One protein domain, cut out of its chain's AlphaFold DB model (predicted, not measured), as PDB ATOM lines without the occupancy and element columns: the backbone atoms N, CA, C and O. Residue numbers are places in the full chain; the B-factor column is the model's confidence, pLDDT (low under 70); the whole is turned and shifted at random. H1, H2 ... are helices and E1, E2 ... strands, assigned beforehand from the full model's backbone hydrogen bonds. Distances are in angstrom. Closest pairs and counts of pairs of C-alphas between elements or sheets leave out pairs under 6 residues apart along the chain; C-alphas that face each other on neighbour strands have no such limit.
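Overview. This is residues 27 to 147 of the 240 residues of the protein "EF-hand domain-containing protein" of Elusimicrobia bacterium (UniProt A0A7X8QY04). Two helices, H2 and H5, cross at a slant as a floor; H1 stands at one end of it, H3 and H4 stand as a pair at the other, and H6 runs from the first end back over the floor, roughly the way H2 runs, until its last residue, Lys 146, comes close to H4. The tiny two-strand sheet of E1 and E2 ties the second end together, and a short antiparallel pairing of residues 42 to 43 with 132 to 133 ties the first. The printed part has 121 residues, mostly helix by class, with six named helices and two antiparallel strands in the order H1 H2 E1 H3 H4 E2 H5 H6. It is compact, with a radius of gyration of the C-alphas of 14.8 A and spans of 41 by 30 by 21 A.

Arrangement. H1, residues 27 to 34, only just touches H2, residues 44 to 58, with 3 pairs of C-alphas within 8 A; the closest C-alphas are those of Val 34 and Glu 46, 6.2 A, and the helices are about perpendicular at 84 degrees. H2 touches H5, residues 111 to 125, at a steep tilt of 46 degrees, opposite ways, closest at the C-alphas of Glu 48 and Ile 115, 6.8 A. With residue 58 alone H2 only just touches H3, residues 68 to 76, by 3 pairs within 8 A; the C-alphas of Ala 58 and Phe 74 are closest, 5.6 A. E1, residues 65 to 67, and E2, residues 108 to 110, are antiparallel neighbours at 155 degrees, with N 66 and O 109 at 2.9 A and N 109 and O 66 at 2.8 A, within hydrogen-bond range. H3 touches H4, residues 86 to 101, at a steep tilt of 48 degrees, opposite ways, closest at the C-alphas of Cys 76 and Cys 90, 5.8 A. H5 touches H6, residues 135 to 146, closest at the C-alphas of Ser 125 and Glu 137, 5.4 A. H6 touches H1, about perpendicular at 76 degrees, closest at the C-alphas of Ser 27 and Asp 139, 6.0 A. H1 is apart from H3 and H4. Every O i to N i+4 pair is within hydrogen-bond range in H1, H2, H3, H4 and H5; in H6, 7 of 8 are.

Along the chain. H1 begins at C-alpha 27, (182.730, 243.881, 285.997), and measures 10.9 A from first to last C-alpha. H2 measures 20.7 A, E1 6.4 A and H3 11.7 A. H4 measures 22.8 A and ends at C-alpha 101, (199.836, 247.272, 300.037). E2 measures 6.4 A, H5 20.9 A and H6 16.0 A, ending at C-alpha 146, (190.318, 238.775, 289.032).

Size, cuts and confidence. The two C-alphas farthest apart, those of Val 81 and Asn 130, are 45.0 A apart. The printed part has no cut and no long link. The mean pLDDT of the printed part is 83.0, and residues 80 to 86 and 142 to 147 are under 70.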
ATOM      1  N   SER A  27     182.135 242.542 285.890       74.50
ATOM      2  CA  SER A  27     182.730 243.881 285.997       74.50
ATOM      3  C   SER A  27     181.672 244.982 285.986       74.50
ATOM      4  O   SER A  27     181.712 245.853 286.851       74.50
ATOM      5  N   GLN A  28     180.676 244.894 285.100       78.81
ATOM      6  CA  GLN A  28     179.535 245.816 285.045       78.81
ATOM      7  C   GLN A  28     178.678 245.732 286.311       78.81
ATOM      8  O   GLN A  28     178.281 246.747 286.871       78.81
ATOM      9  N   THR A  29     178.434 244.521 286.817       82.25
ATOM     10  CA  THR A  29     177.683 244.329 288.067       82.25
ATOM     11  C   THR A  29     178.412 244.942 289.265       82.25
ATOM     12  O   THR A  29     177.779 245.462 290.185       82.25
ATOM     13  N   ALA A  30     179.745 244.865 289.282       79.25
ATOM     14  CA  ALA A  30     180.550 245.521 290.301       79.25
ATOM     15  C   ALA A  30     180.519 247.046 290.133       79.25
ATOM     16  O   ALA A  30     180.289 247.738 291.118       79.25
ATOM     17  N   PHE A  31     180.650 247.552 288.905       82.56
ATOM     18  CA  PHE A  31     180.579 248.979 288.593       82.56
ATOM     19  C   PHE A  31     179.269 249.605 289.087       82.56
ATOM     20  O   PHE A  31     179.297 250.524 289.896       82.56
ATOM     21  N   LEU A  32     178.126 249.013 288.726       83.12
ATOM     22  CA  LEU A  32     176.788 249.472 289.128       83.12
ATOM     23  C   LEU A  32     176.544 249.451 290.645       83.12
ATOM     24  O   LEU A  32     175.596 250.058 291.131       83.12
ATOM     25  N   ARG A  33     177.347 248.703 291.409       80.38
ATOM     26  CA  ARG A  33     177.263 248.695 292.875       80.38
ATOM     27  C   ARG A  33     177.986 249.891 293.490       80.38
ATOM     28  O   ARG A  33     177.602 250.322 294.574       80.38
ATOM     29  N   VAL A  34     179.056 250.347 292.845       82.25
ATOM     30  CA  VAL A  34     179.915 251.427 293.345       82.25
ATOM     31  C   VAL A  34     179.454 252.785 292.831       82.25
ATOM     32  O   VAL A  34     179.483 253.747 293.596       82.25
ATOM     33  N   ASP A  35     178.986 252.837 291.584       85.94
ATOM     34  CA  ASP A  35     178.321 253.988 290.970       85.94
ATOM     35  C   ASP A  35     176.968 254.242 291.661       85.94
ATOM     36  O   ASP A  35     175.911 253.744 291.267       85.94
ATOM     37  N   ALA A  36     177.020 254.955 292.786       80.31
ATOM     38  CA  ALA A  36     175.865 255.208 293.636       80.31
ATOM     39  C   ALA A  36     174.985 256.347 293.104       80.31
ATOM     40  O   ALA A  36     173.798 256.402 293.439       80.31
ATOM     41  N   ASN A  37     175.561 257.273 292.337       83.00
ATOM     42  CA  ASN A  37     174.842 258.398 291.750       83.00
ATOM     43  C   ASN A  37     174.258 258.064 290.358       83.00
ATOM     44  O   ASN A  37     173.358 258.774 289.905       83.00
ATOM     45  N   GLY A  38     174.686 256.957 289.741       84.62
ATOM     46  CA  GLY A  38     174.190 256.460 288.463       84.62
ATOM     47  C   GLY A  38     174.635 257.314 287.281       84.62
ATOM     48  O   GLY A  38     173.913 257.382 286.281       84.62
ATOM     49  N   ASP A  39     175.763 258.016 287.401       85.00
ATOM     50  CA  ASP A  39     176.268 258.901 286.351       85.00
ATOM     51  C   ASP A  39     177.115 258.165 285.296       85.00
ATOM     52  O   ASP A  39     177.512 258.762 284.288       85.00
ATOM     53  N   GLY A  40     177.326 256.855 285.475       84.75
ATOM     54  CA  GLY A  40     178.104 256.024 284.561       84.75
ATOM     55  C   GLY A  40     179.611 256.234 284.693       84.75
ATOM     56  O   GLY A  40     180.367 255.772 283.832       84.75
ATOM     57  N   ARG A  41     180.050 256.924 285.746       87.75
ATOM     58  CA  ARG A  41     181.439 257.176 286.120       87.75
ATOM     59  C   ARG A  41     181.605 256.901 287.611       87.75
ATOM     60  O   ARG A  41     180.654 256.737 288.361       87.75
ATOM     61  N   MET A  42     182.849 256.786 288.049       88.56
ATOM     62  CA  MET A  42     183.151 256.514 289.447       88.56
ATOM     63  C   MET A  42     184.109 257.551 289.983       88.56
ATOM     64  O   MET A  42     185.277 257.595 289.596       88.56
ATOM     65  N   SER A  43     183.626 258.381 290.899       89.81
ATOM     66  CA  SER A  43     184.471 259.359 291.572       89.81
ATOM     67  C   SER A  43     185.365 258.706 292.632       89.81
ATOM     68  O   SER A  43     185.040 257.658 293.204       89.81
ATOM     69  N   HIS A  44     186.459 259.380 293.000       86.38
ATOM     70  CA  HIS A  44     187.286 258.977 294.147       86.38
ATOM     71  C   HIS A  44     186.470 258.766 295.429       86.38
ATOM     72  O   HIS A  44     186.755 257.861 296.211       86.38
ATOM     73  N   ALA A  45     185.464 259.611 295.666       87.44
ATOM     74  CA  ALA A  45     184.660 259.551 296.879       87.44
ATOM     75  C   ALA A  45     183.779 258.295 296.925       87.44
ATOM     76  O   ALA A  45     183.585 257.722 297.998       87.44
ATOM     77  N   GLU A  46     183.240 257.866 295.786       88.12
ATOM     78  CA  GLU A  46     182.461 256.627 295.677       88.12
ATOM     79  C   GLU A  46     183.352 255.403 295.826       88.12
ATOM     80  O   GLU A  46     183.041 254.502 296.611       88.12
ATOM     81  N   PHE A  47     184.514 255.426 295.178       84.88
ATOM     82  CA  PHE A  47     185.472 254.339 295.274       84.88
ATOM     83  C   PHE A  47     186.019 254.175 296.703       84.88
ATOM     84  O   PHE A  47     186.015 253.070 297.248       84.88
ATOM     85  N   GLU A  48     186.390 255.272 297.379       86.00
ATOM     86  CA  GLU A  48     186.863 255.237 298.770       86.00
ATOM     87  C   GLU A  48     185.772 254.725 299.727       86.00
ATOM     88  O   GLU A  48     186.051 253.912 300.613       86.00
ATOM     89  N   LYS A  49     184.509 255.135 299.539       87.88
ATOM     90  CA  LYS A  49     183.382 254.628 300.341       87.88
ATOM     91  C   LYS A  49     183.217 253.120 300.196       87.88
ATOM     92  O   LYS A  49     183.038 252.439 301.211       87.88
ATOM     93  N   GLU A  50     183.293 252.601 298.974       85.25
ATOM     94  CA  GLU A  50     183.176 251.163 298.742       85.25
ATOM     95  C   GLU A  50     184.350 250.403 299.357       85.25
ATOM     96  O   GLU A  50     184.144 249.405 300.046       85.25
ATOM     97  N   VAL A  51     185.575 250.901 299.210       85.81
ATOM     98  CA  VAL A  51     186.757 250.284 299.823       85.81
ATOM     99  C   VAL A  51     186.635 250.228 301.343       85.81
ATOM    100  O   VAL A  51     186.897 249.189 301.946       85.81
ATOM    101  N   VAL A  52     186.148 251.294 301.982       87.94
ATOM    102  CA  VAL A  52     185.881 251.289 303.429       87.94
ATOM    103  C   VAL A  52     184.789 250.283 303.799       87.94
ATOM    104  O   VAL A  52     184.863 249.658 304.860       87.94
ATOM    105  N   ARG A  53     183.771 250.105 302.950       87.94
ATOM    106  CA  ARG A  53     182.726 249.096 303.154       87.94
ATOM    107  C   ARG A  53     183.292 247.678 303.054       87.94
ATOM    108  O   ARG A  53     182.996 246.858 303.920       87.94
ATOM    109  N   LEU A  54     184.108 247.401 302.037       86.25
ATOM    110  CA  LEU A  54     184.762 246.107 301.827       86.25
ATOM    111  C   LEU A  54     185.752 245.795 302.950       86.25
ATOM    112  O   LEU A  54     185.738 244.684 303.465       86.25
ATOM    113  N   PHE A  55     186.527 246.784 303.398       88.50
ATOM    114  CA  PHE A  55     187.439 246.655 304.533       88.50
ATOM    115  C   PHE A  55     186.714 246.155 305.787       88.50
ATOM    116  O   PHE A  55     187.131 245.179 306.398       88.50
ATOM    117  N   LYS A  56     185.575 246.770 306.128       90.19
ATOM    118  CA  LYS A  56     184.754 246.355 307.279       90.19
ATOM    119  C   LYS A  56     184.141 244.963 307.128       90.19
ATOM    120  O   LYS A  56     183.767 244.361 308.125       90.19
ATOM    121  N   LEU A  57     183.946 244.502 305.896       88.06
ATOM    122  CA  LEU A  57     183.425 243.167 305.604       88.06
ATOM    123  C   LEU A  57     184.523 242.102 305.670       88.06
ATOM    124  O   LEU A  57     184.241 240.974 306.063       88.06
ATOM    125  N   ALA A  58     185.741 242.459 305.265       88.88
ATOM    126  CA  ALA A  58     186.912 241.594 305.328       88.88
ATOM    127  C   ALA A  58     187.443 241.451 306.762       88.88
ATOM    128  O   ALA A  58     187.884 240.371 307.132       88.88
ATOM    129  N   ASP A  59     187.362 242.507 307.575       93.00
ATOM    130  CA  ASP A  59     187.703 242.494 309.003       93.00
ATOM    131  C   ASP A  59     186.653 241.702 309.810       93.00
ATOM    132  O   ASP A  59     185.708 242.246 310.396       93.00
ATOM    133  N   THR A  60     186.776 240.374 309.782       91.75
ATOM    134  CA  THR A  60     185.833 239.462 310.437       91.75
ATOM    135  C   THR A  60     185.993 239.456 311.952       91.75
ATOM    136  O   THR A  60     185.001 239.315 312.677       91.75
ATOM    137  N   ASN A  61     187.228 239.619 312.432       91.94
ATOM    138  CA  ASN A  61     187.552 239.635 313.853       91.94
ATOM    139  C   ASN A  61     187.300 241.010 314.512       91.94
ATOM    140  O   ASN A  61     187.197 241.078 315.740       91.94
ATOM    141  N   LYS A  62     187.094 242.064 313.709       92.75
ATOM    142  CA  LYS A  62     186.814 243.449 314.115       92.75
ATOM    143  C   LYS A  62     187.937 244.081 314.929       92.75
ATOM    144  O   LYS A  62     187.670 244.892 315.821       92.75
ATOM    145  N   ASP A  63     189.182 243.717 314.639       91.81
ATOM    146  CA  ASP A  63     190.361 244.280 315.295       91.81
ATOM    147  C   ASP A  63     190.812 245.614 314.672       91.81
ATOM    148  O   ASP A  63     191.716 246.273 315.195       91.81
ATOM    149  N   GLY A  64     190.133 246.061 313.608       90.25
ATOM    150  CA  GLY A  64     190.407 247.317 312.918       90.25
ATOM    151  C   GLY A  64     191.498 247.209 311.853       90.25
ATOM    152  O   GLY A  64     191.866 248.234 311.266       90.25
ATOM    153  N   ALA A  65     191.999 246.004 311.586       92.88
ATOM    154  CA  ALA A  65     192.947 245.688 310.533       92.88
ATOM    155  C   ALA A  65     192.537 244.395 309.810       92.88
ATOM    156  O   ALA A  65     191.873 243.528 310.357       92.88
ATOM    157  N   VAL A  66     192.934 244.250 308.548       93.69
ATOM    158  CA  VAL A  66     192.649 243.027 307.783       93.69
ATOM    159  C   VAL A  66     193.907 242.177 307.751       93.69
ATOM    160  O   VAL A  66     194.910 242.556 307.142       93.69
ATOM    161  N   SER A  67     193.880 241.017 308.404       94.50
ATOM    162  CA  SER A  67     194.990 240.065 308.325       94.50
ATOM    163  C   SER A  67     195.117 239.462 306.921       94.50
ATOM    164  O   SER A  67     194.168 239.448 306.135       94.50
ATOM    165  N   ARG A  68     196.288 238.897 306.591       91.69
ATOM    166  CA  ARG A  68     196.478 238.194 305.307       91.69
ATOM    167  C   ARG A  68     195.432 237.104 305.084       91.69
ATOM    168  O   ARG A  68     194.939 236.949 303.969       91.69
ATOM    169  N   GLN A  69     195.112 236.346 306.130       90.69
ATOM    170  CA  GLN A  69     194.130 235.274 306.036       90.69
ATOM    171  C   GLN A  69     192.739 235.830 305.728       90.69
ATOM    172  O   GLN A  69     192.106 235.357 304.795       90.69
ATOM    173  N   GLU A  70     192.302 236.872 306.435       91.81
ATOM    174  CA  GLU A  70     191.014 237.527 306.180       91.81
ATOM    175  C   GLU A  70     190.934 238.124 304.775       91.81
ATOM    176  O   GLU A  70     189.929 237.950 304.089       91.81
ATOM    177  N   TYR A  71     192.012 238.756 304.304       90.44
ATOM    178  CA  TYR A  71     192.095 239.272 302.940       90.44
ATOM    179  C   TYR A  71     191.912 238.151 301.908       90.44
ATOM    180  O   TYR A  71     191.092 238.251 300.998       90.44
ATOM    181  N   ILE A  72     192.649 237.050 302.060       88.81
ATOM    182  CA  ILE A  72     192.573 235.912 301.140       88.81
ATOM    183  C   ILE A  72     191.201 235.244 301.211       88.81
ATOM    184  O   ILE A  72     190.601 234.999 300.169       88.81
ATOM    185  N   GLU A  73     190.675 234.976 302.404       88.81
ATOM    186  CA  GLU A  73     189.368 234.338 302.569       88.81
ATOM    187  C   GLU A  73     188.235 235.201 302.008       88.81
ATOM    188  O   GLU A  73     187.311 234.672 301.386       88.81
ATOM    189  N   PHE A  74     188.327 236.525 302.152       87.50
ATOM    190  CA  PHE A  74     187.347 237.454 301.605       87.50
ATOM    191  C   PHE A  74     187.288 237.410 300.069       87.50
ATOM    192  O   PHE A  74     186.198 237.392 299.496       87.50
ATOM    193  N   TYR A  75     188.440 237.363 299.389       83.31
ATOM    194  CA  TYR A  75     188.492 237.395 297.919       83.31
ATOM    195  C   TYR A  75     188.461 236.015 297.252       83.31
ATOM    196  O   TYR A  75     187.949 235.896 296.138       83.31
ATOM    197  N   CYS A  76     189.020 234.993 297.896       85.12
ATOM    198  CA  CYS A  76     189.221 233.656 297.330       85.12
ATOM    199  C   CYS A  76     188.325 232.584 297.967       85.12
ATOM    200  O   CYS A  76     188.303 231.447 297.488       85.12
ATOM    201  N   GLY A  77     187.586 232.926 299.026       84.94
ATOM    202  CA  GLY A  77     186.820 231.973 299.823       84.94
ATOM    203  C   GLY A  77     187.705 231.135 300.747       84.94
ATOM    204  O   GLY A  77     188.907 231.359 300.875       84.94
ATOM    205  N   LYS A  78     187.102 230.147 301.412       79.75
ATOM    206  CA  LYS A  78     187.824 229.215 302.291       79.75
ATOM    207  C   LYS A  78     188.702 228.250 301.484       79.75
ATOM    208  O   LYS A  78     188.381 227.998 300.322       79.75
ATOM    209  N   PRO A  79     189.742 227.656 302.100       70.38
ATOM    210  CA  PRO A  79     190.591 226.668 301.449       70.38
ATOM    211  C   PRO A  79     189.773 225.538 300.818       70.38
ATOM    212  O   PRO A  79     189.144 224.740 301.516       70.38
ATOM    213  N   SER A  80     189.794 225.468 299.490       63.34
ATOM    214  CA  SER A  80     189.293 224.312 298.748       63.34
ATOM    215  C   SER A  80     190.274 223.146 298.907       63.34
ATOM    216  O   SER A  80     191.486 223.351 298.987       63.34
ATOM    217  N   VAL A  81     189.779 221.908 298.960       54.84
ATOM    218  CA  VAL A  81     190.640 220.720 299.070       54.84
ATOM    219  C   VAL A  81     191.455 220.569 297.776       54.84
ATOM    220  O   VAL A  81     190.901 220.228 296.737       54.84
ATOM    221  N   GLY A  82     192.763 220.841 297.847       58.41
ATOM    222  CA  GLY A  82     193.713 220.768 296.725       58.41
ATOM    223  C   GLY A  82     194.371 222.119 296.417       58.41
ATOM    224  O   GLY A  82     193.688 223.126 296.251       58.41
ATOM    225  N   LYS A  83     195.711 222.152 296.349       54.19
ATOM    226  CA  LYS A  83     196.485 223.387 296.096       54.19
ATOM    227  C   LYS A  83     196.453 223.835 294.627       54.19
ATOM    228  O   LYS A  83     196.614 225.021 294.367       54.19
ATOM    229  N   ASP A  84     196.180 222.916 293.701       56.78
ATOM    230  CA  ASP A  84     196.345 223.115 292.251       56.78
ATOM    231  C   ASP A  84     195.042 223.503 291.519       56.78
ATOM    232  O   ASP A  84     194.845 223.178 290.352       56.78
ATOM    233  N   GLY A  85     194.119 224.180 292.209       60.12
ATOM    234  CA  GLY A  85     192.844 224.643 291.642       60.12
ATOM    235  C   GLY A  85     192.734 226.172 291.529       60.12
ATOM    236  O   GLY A  85     193.622 226.884 291.998       60.12
ATOM    237  N   PRO A  86     191.601 226.700 291.018       64.88
ATOM    238  CA  PRO A  86     191.332 228.146 290.904       64.88
ATOM    239  C   PRO A  86     191.530 228.932 292.214       64.88
ATOM    240  O   PRO A  86     191.789 230.133 292.214       64.88
ATOM    241  N   HIS A  87     191.430 228.238 293.350       75.19
ATOM    242  CA  HIS A  87     191.705 228.796 294.667       75.19
ATOM    243  C   HIS A  87     193.200 229.101 294.882       75.19
ATOM    244  O   HIS A  87     193.525 230.164 295.397       75.19
ATOM    245  N   GLY A  88     194.113 228.222 294.452       77.62
ATOM    246  CA  GLY A  88     195.560 228.417 294.611       77.62
ATOM    247  C   GLY A  88     196.097 229.608 293.816       77.62
ATOM    248  O   GLY A  88     196.883 230.396 294.341       77.62
ATOM    249  N   GLU A  89     195.611 229.797 292.586       80.06
ATOM    250  CA  GLU A  89     195.950 230.964 291.762       80.06
ATOM    251  C   GLU A  89     195.445 232.268 292.395       80.06
ATOM    252  O   GLU A  89     196.210 233.223 292.547       80.06
ATOM    253  N   CYS A  90     194.189 232.289 292.856       83.69
ATOM    254  CA  CYS A  90     193.641 233.437 293.576       83.69
ATOM    255  C   CYS A  90     194.483 233.776 294.815       83.69
ATOM    256  O   CYS A  90     194.848 234.934 295.014       83.69
ATOM    257  N   VAL A  91     194.842 232.766 295.615       85.56
ATOM    258  CA  VAL A  91     195.684 232.935 296.807       85.56
ATOM    259  C   VAL A  91     197.023 233.571 296.442       85.56
ATOM    260  O   VAL A  91     197.432 234.511 297.116       85.56
ATOM    261  N   ALA A  92     197.688 233.117 295.376       85.25
ATOM    262  CA  ALA A  92     198.975 233.668 294.956       85.25
ATOM    263  C   ALA A  92     198.868 235.138 294.513       85.25
ATOM    264  O   ALA A  92     199.632 235.982 294.987       85.25
ATOM    265  N   ILE A  93     197.887 235.465 293.664       83.88
ATOM    266  CA  ILE A  93     197.658 236.835 293.174       83.88
ATOM    267  C   ILE A  93     197.313 237.772 294.338       83.88
ATOM    268  O   ILE A  93     197.856 238.874 294.451       83.88
ATOM    269  N   ARG A  94     196.424 237.337 295.239       87.12
ATOM    270  CA  ARG A  94     195.996 238.138 296.393       87.12
ATOM    271  C   ARG A  94     197.077 238.263 297.452       87.12
ATOM    272  O   ARG A  94     197.214 239.341 298.018       87.12
ATOM    273  N   ALA A  95     197.869 237.223 297.685       89.12
ATOM    274  CA  ALA A  95     199.028 237.303 298.563       89.12
ATOM    275  C   ALA A  95     200.039 238.331 298.041       89.12
ATOM    276  O   ALA A  95     200.452 239.197 298.804       89.12
ATOM    277  N   ALA A  96     200.359 238.302 296.743       88.69
ATOM    278  CA  ALA A  96     201.257 239.284 296.143       88.69
ATOM    279  C   ALA A  96     200.701 240.711 296.260       88.69
ATOM    280  O   ALA A  96     201.422 241.617 296.670       88.69
ATOM    281  N   LYS A  97     199.405 240.921 295.980       86.69
ATOM    282  CA  LYS A  97     198.773 242.237 296.165       86.69
ATOM    283  C   LYS A  97     198.827 242.682 297.628       86.69
ATOM    284  O   LYS A  97     199.180 243.827 297.884       86.69
ATOM    285  N   PHE A  98     198.538 241.794 298.577       90.69
ATOM    286  CA  PHE A  98     198.653 242.089 300.007       90.69
ATOM    287  C   PHE A  98     200.052 242.623 300.341       90.69
ATOM    288  O   PHE A  98     200.170 243.695 300.924       90.69
ATOM    289  N   ASP A  99     201.100 241.940 299.874       89.56
ATOM    290  CA  ASP A  99     202.495 242.343 300.085       89.56
ATOM    291  C   ASP A  99     202.846 243.710 299.474       89.56
ATOM    292  O   ASP A  99     203.709 244.412 299.998       89.56
ATOM    293  N   THR A 100     202.181 244.118 298.386       87.06
ATOM    294  CA  THR A 100     202.384 245.454 297.794       87.06
ATOM    295  C   THR A 100     201.700 246.580 298.567       87.06
ATOM    296  O   THR A 100     202.161 247.716 298.510       87.06
ATOM    297  N   ILE A 101     200.604 246.281 299.269       88.06
ATOM    298  CA  ILE A 101     199.836 247.272 300.037       88.06
ATOM    299  C   ILE A 101     200.437 247.435 301.441       88.06
ATOM    300  O   ILE A 101     200.438 248.532 301.997       88.06
ATOM    301  N   GLU A 102     200.944 246.345 302.019       90.75
ATOM    302  CA  GLU A 102     201.392 246.272 303.408       90.75
ATOM    303  C   GLU A 102     202.778 246.913 303.598       90.75
ATOM    304  O   GLU A 102     203.823 246.262 303.639       90.75
ATOM    305  N   ALA A 103     202.784 248.246 303.656       86.50
ATOM    306  CA  ALA A 103     204.001 249.043 303.714       86.50
ATOM    307  C   ALA A 103     204.747 248.910 305.053       86.50
ATOM    308  O   ALA A 103     205.980 248.992 305.071       86.50
ATOM    309  N   ARG A 104     204.031 248.723 306.173       87.12
ATOM    310  CA  ARG A 104     204.632 248.654 307.518       87.12
ATOM    311  C   ARG A 104     205.372 247.339 307.792       87.12
ATOM    312  O   ARG A 104     206.243 247.306 308.659       87.12
ATOM    313  N   LYS A 105     205.077 246.290 307.034       89.25
ATOM    314  CA  LYS A 105     205.515 244.906 307.247       89.25
ATOM    315  C   LYS A 105     205.071 244.303 308.584       89.25
ATOM    316  O   LYS A 105     205.801 243.506 309.170       89.25
ATOM    317  N   ASP A 106     203.896 244.691 309.083       90.12
ATOM    318  CA  ASP A 106     203.316 244.188 310.336       90.12
ATOM    319  C   ASP A 106     202.367 242.986 310.146       90.12
ATOM    320  O   ASP A 106     201.844 242.436 311.122       90.12
ATOM    321  N   GLY A 107     202.184 242.534 308.900       90.06
ATOM    322  CA  GLY A 107     201.358 241.378 308.563       90.06
ATOM    323  C   GLY A 107     199.853 241.652 308.550       90.06
ATOM    324  O   GLY A 107     199.072 240.698 308.428       90.06
ATOM    325  N   LYS A 108     199.428 242.919 308.650       94.06
ATOM    326  CA  LYS A 108     198.024 243.335 308.572       94.06
ATOM    327  C   LYS A 108     197.865 244.577 307.697       94.06
ATOM    328  O   LYS A 108     198.712 245.452 307.661       94.06
ATOM    329  N   LEU A 109     196.728 244.694 307.021       92.50
ATOM    330  CA  LEU A 109     196.376 245.905 306.288       92.50
ATOM    331  C   LEU A 109     195.578 246.841 307.185       92.50
ATOM    332  O   LEU A 109     194.453 246.530 307.582       92.50
ATOM    333  N   SER A 110     196.133 248.016 307.471       93.25
ATOM    334  CA  SER A 110     195.372 249.100 308.088       93.25
ATOM    335  C   SER A 110     194.496 249.815 307.057       93.25
ATOM    336  O   SER A 110     194.793 249.849 305.860       93.25
ATOM    337  N   LYS A 111     193.429 250.472 307.526       89.75
ATOM    338  CA  LYS A 111     192.541 251.277 306.670       89.75
ATOM    339  C   LYS A 111     193.312 252.303 305.826       89.75
ATOM    340  O   LYS A 111     192.971 252.528 304.669       89.75
ATOM    341  N   THR A 112     194.343 252.922 306.398       90.19
ATOM    342  CA  THR A 112     195.152 253.937 305.714       90.19
ATOM    343  C   THR A 112     195.977 253.343 304.577       90.19
ATOM    344  O   THR A 112     196.039 253.945 303.511       90.19
ATOM    345  N   GLU A 113     196.569 252.164 304.776       90.31
ATOM    346  CA  GLU A 113     197.342 251.471 303.734       90.31
ATOM    347  C   GLU A 113     196.443 251.053 302.573       90.31
ATOM    348  O   GLU A 113     196.780 251.292 301.414       90.31
ATOM    349  N   VAL A 114     195.254 250.527 302.879       88.38
ATOM    350  CA  VAL A 114     194.275 250.168 301.849       88.38
ATOM    351  C   VAL A 114     193.834 251.403 301.062       88.38
ATOM    352  O   VAL A 114     193.892 251.377 299.840       88.38
ATOM    353  N   ILE A 115     193.471 252.507 301.725       86.12
ATOM    354  CA  ILE A 115     193.074 253.748 301.032       86.12
ATOM    355  C   ILE A 115     194.214 254.297 300.166       86.12
ATOM    356  O   ILE A 115     193.970 254.731 299.042       86.12
ATOM    357  N   ALA A 116     195.453 254.280 300.664       87.38
ATOM    358  CA  ALA A 116     196.606 254.749 299.903       87.38
ATOM    359  C   ALA A 116     196.828 253.910 298.636       87.38
ATOM    360  O   ALA A 116     196.961 254.472 297.552       87.38
ATOM    361  N   ALA A 117     196.787 252.580 298.748       84.75
ATOM    362  CA  ALA A 117     196.922 251.700 297.590       84.75
ATOM    363  C   ALA A 117     195.756 251.836 296.606       84.75
ATOM    364  O   ALA A 117     195.968 251.869 295.399       84.75
ATOM    365  N   THR A 118     194.531 251.981 297.107       81.75
ATOM    366  CA  THR A 118     193.340 252.221 296.289       81.75
ATOM    367  C   THR A 118     193.448 253.513 295.483       81.75
ATOM    368  O   THR A 118     193.022 253.538 294.333       81.75
ATOM    369  N   ARG A 119     194.042 254.577 296.041       83.75
ATOM    370  CA  ARG A 119     194.311 255.808 295.279       83.75
ATOM    371  C   ARG A 119     195.313 255.565 294.159       83.75
ATOM    372  O   ARG A 119     195.055 255.969 293.041       83.75
ATOM    373  N   MET A 120     196.388 254.826 294.426       82.06
ATOM    374  CA  MET A 120     197.358 254.471 293.383       82.06
ATOM    375  C   MET A 120     196.740 253.604 292.279       82.06
ATOM    376  O   MET A 120     197.057 253.780 291.106       82.06
ATOM    377  N   ASP A 121     195.851 252.681 292.645       82.69
ATOM    378  CA  ASP A 121     195.107 251.861 291.688       82.69
ATOM    379  C   ASP A 121     194.138 252.709 290.845       82.69
ATOM    380  O   ASP A 121     194.016 252.483 289.640       82.69
ATOM    381  N   PHE A 122     193.472 253.687 291.470       86.06
ATOM    382  CA  PHE A 122     192.593 254.637 290.792       86.06
ATOM    383  C   PHE A 122     193.385 255.492 289.801       86.06
ATOM    384  O   PHE A 122     193.080 255.466 288.616       86.06
ATOM    385  N   ASP A 123     194.448 256.156 290.256       85.38
ATOM    386  CA  ASP A 123     195.284 257.037 289.432       85.38
ATOM    387  C   ASP A 123     195.952 256.273 288.274       85.38
ATOM    388  O   ASP A 123     196.180 256.817 287.200       85.38
ATOM    389  N   GLY A 124     196.276 254.989 288.472       83.38
ATOM    390  CA  GLY A 124     196.808 254.130 287.411       83.38
ATOM    391  C   GLY A 124     195.763 253.678 286.383       83.38
ATOM    392  O   GLY A 124     196.132 253.240 285.288       83.38
ATOM    393  N   SER A 125     194.481 253.756 286.737       84.94
ATOM    394  CA  SER A 125     193.356 253.355 285.889       84.94
ATOM    395  C   SER A 125     192.703 254.548 285.188       84.94
ATOM    396  O   SER A 125     192.267 254.378 284.055       84.94
ATOM    397  N   ASP A 126     192.705 255.728 285.821       89.62
ATOM    398  CA  ASP A 126     192.272 257.021 285.271       89.62
ATOM    399  C   ASP A 126     193.302 257.510 284.245       89.62
ATOM    400  O   ASP A 126     194.284 258.189 284.549       89.62
ATOM    401  N   ARG A 127     193.132 257.060 283.002       86.50
ATOM    402  CA  ARG A 127     194.113 257.266 281.932       86.50
ATOM    403  C   ARG A 127     193.978 258.623 281.286       86.50
ATOM    404  O   ARG A 127     194.970 259.148 280.773       86.50
ATOM    405  N   ASP A 128     192.760 259.139 281.229       86.56
ATOM    406  CA  ASP A 128     192.515 260.466 280.688       86.56
ATOM    407  C   ASP A 128     192.731 261.575 281.739       86.56
ATOM    408  O   ASP A 128     192.845 262.747 281.366       86.56
ATOM    409  N   GLY A 129     192.898 261.207 283.016       87.94
ATOM    410  CA  GLY A 129     193.216 262.109 284.118       87.94
ATOM    411  C   GLY A 129     192.038 263.002 284.494       87.94
ATOM    412  O   GLY A 129     192.239 264.138 284.940       87.94
ATOM    413  N   ASN A 130     190.811 262.539 284.248       88.44
ATOM    414  CA  ASN A 130     189.601 263.321 284.468       88.44
ATOM    415  C   ASN A 130     189.117 263.274 285.937       88.44
ATOM    416  O   ASN A 130     188.179 263.995 286.293       88.44
ATOM    417  N   GLY A 131     189.749 262.464 286.797       88.12
ATOM    418  CA  GLY A 131     189.407 262.299 288.212       88.12
ATOM    419  C   GLY A 131     188.218 261.365 288.475       88.12
ATOM    420  O   GLY A 131     187.687 261.344 289.592       88.12
ATOM    421  N   THR A 132     187.776 260.617 287.463       90.31
ATOM    422  CA  THR A 132     186.688 259.633 287.499       90.31
ATOM    423  C   THR A 132     187.054 258.412 286.656       90.31
ATOM    424  O   THR A 132     187.666 258.559 285.610       90.31
ATOM    425  N   LEU A 133     186.641 257.216 287.074       89.25
ATOM    426  CA  LEU A 133     186.805 256.010 286.257       89.25
ATOM    427  C   LEU A 133     185.533 255.741 285.469       89.25
ATOM    428  O   LEU A 133     184.467 255.538 286.061       89.25
ATOM    429  N   ASP A 134     185.641 255.706 284.147       90.25
ATOM    430  CA  ASP A 134     184.563 255.197 283.308       90.25
ATOM    431  C   ASP A 134     184.541 253.656 283.264       90.25
ATOM    432  O   ASP A 134     185.349 252.962 283.888       90.25
ATOM    433  N   MET A 135     183.585 253.084 282.532       83.56
ATOM    434  CA  MET A 135     183.426 251.631 282.433       83.56
ATOM    435  C   MET A 135     184.640 250.927 281.789       83.56
ATOM    436  O   MET A 135     184.899 249.766 282.096       83.56
ATOM    437  N   GLN A 136     185.395 251.583 280.905       83.50
ATOM    438  CA  GLN A 136     186.585 250.990 280.281       83.50
ATOM    439  C   GLN A 136     187.776 251.016 281.241       83.50
ATOM    440  O   GLN A 136     188.487 250.018 281.384       83.50
ATOM    441  N   GLU A 137     187.963 252.135 281.933       87.38
ATOM    442  CA  GLU A 137     189.005 252.308 282.946       87.38
ATOM    443  C   GLU A 137     188.760 251.393 284.152       87.38
ATOM    444  O   GLU A 137     189.676 250.726 284.646       87.38
ATOM    445  N   TRP A 138     187.496 251.254 284.557       83.62
ATOM    446  CA  TRP A 138     187.078 250.291 285.567       83.62
ATOM    447  C   TRP A 138     187.328 248.847 285.151       83.62
ATOM    448  O   TRP A 138     187.802 248.057 285.965       83.62
ATOM    449  N   ASP A 139     186.990 248.461 283.918       79.06
ATOM    450  CA  ASP A 139     187.172 247.076 283.474       79.06
ATOM    451  C   ASP A 139     188.653 246.681 283.542       79.06
ATOM    452  O   ASP A 139     189.002 245.604 284.028       79.06
ATOM    453  N   GLN A 140     189.546 247.609 283.198       71.56
ATOM    454  CA  GLN A 140     190.982 247.414 283.341       71.56
ATOM    455  C   GLN A 140     191.422 247.253 284.807       71.56
ATOM    456  O   GLN A 140     192.211 246.351 285.115       71.56
ATOM    457  N   LEU A 141     190.886 248.069 285.720       71.81
ATOM    458  CA  LEU A 141     191.117 247.928 287.160       71.81
ATOM    459  C   LEU A 141     190.589 246.584 287.695       71.81
ATOM    460  O   LEU A 141     191.253 245.900 288.481       71.81
ATOM    461  N   TYR A 142     189.400 246.181 287.254       65.25
ATOM    462  CA  TYR A 142     188.701 244.977 287.691       65.25
ATOM    463  C   TYR A 142     189.414 243.694 287.227       65.25
ATOM    464  O   TYR A 142     189.567 242.746 288.008       65.25
ATOM    465  N   ILE A 143     189.933 243.678 285.994       54.81
ATOM    466  CA  ILE A 143     190.658 242.539 285.404       54.81
ATOM    467  C   ILE A 143     191.997 242.284 286.112       54.81
ATOM    468  O   ILE A 143     192.361 241.127 286.339       54.81
ATOM    469  N   LEU A 144     192.700 243.333 286.552       48.31
ATOM    470  CA  LEU A 144     193.930 243.200 287.351       48.31
ATOM    471  C   LEU A 144     193.695 242.505 288.699       48.31
ATOM    472  O   LEU A 144     194.612 241.910 289.263       48.31
ATOM    473  N   HIS A 145     192.462 242.539 289.203       51.66
ATOM    474  CA  HIS A 145     192.104 241.927 290.474       51.66
ATOM    475  C   HIS A 145     191.551 240.498 290.313       51.66
ATOM    476  O   HIS A 145     191.729 239.702 291.230       51.66
ATOM    477  N   LYS A 146     190.913 240.122 289.197       47.97
ATOM    478  CA  LYS A 146     190.318 238.775 289.032       47.97
ATOM    479  C   LYS A 146     191.071 237.802 288.122       47.97
ATOM    480  O   LYS A 146     190.625 236.665 287.998       47.97
ATOM    481  N   GLY A 147     192.222 238.193 287.575       39.69
ATOM    482  CA  GLY A 147     192.908 237.383 286.570       39.69
ATOM    483  C   GLY A 147     192.174 237.471 285.230       39.69
ATOM    484  O   GLY A 147     190.963 237.681 285.166       39.69
TER     485      GLY A 147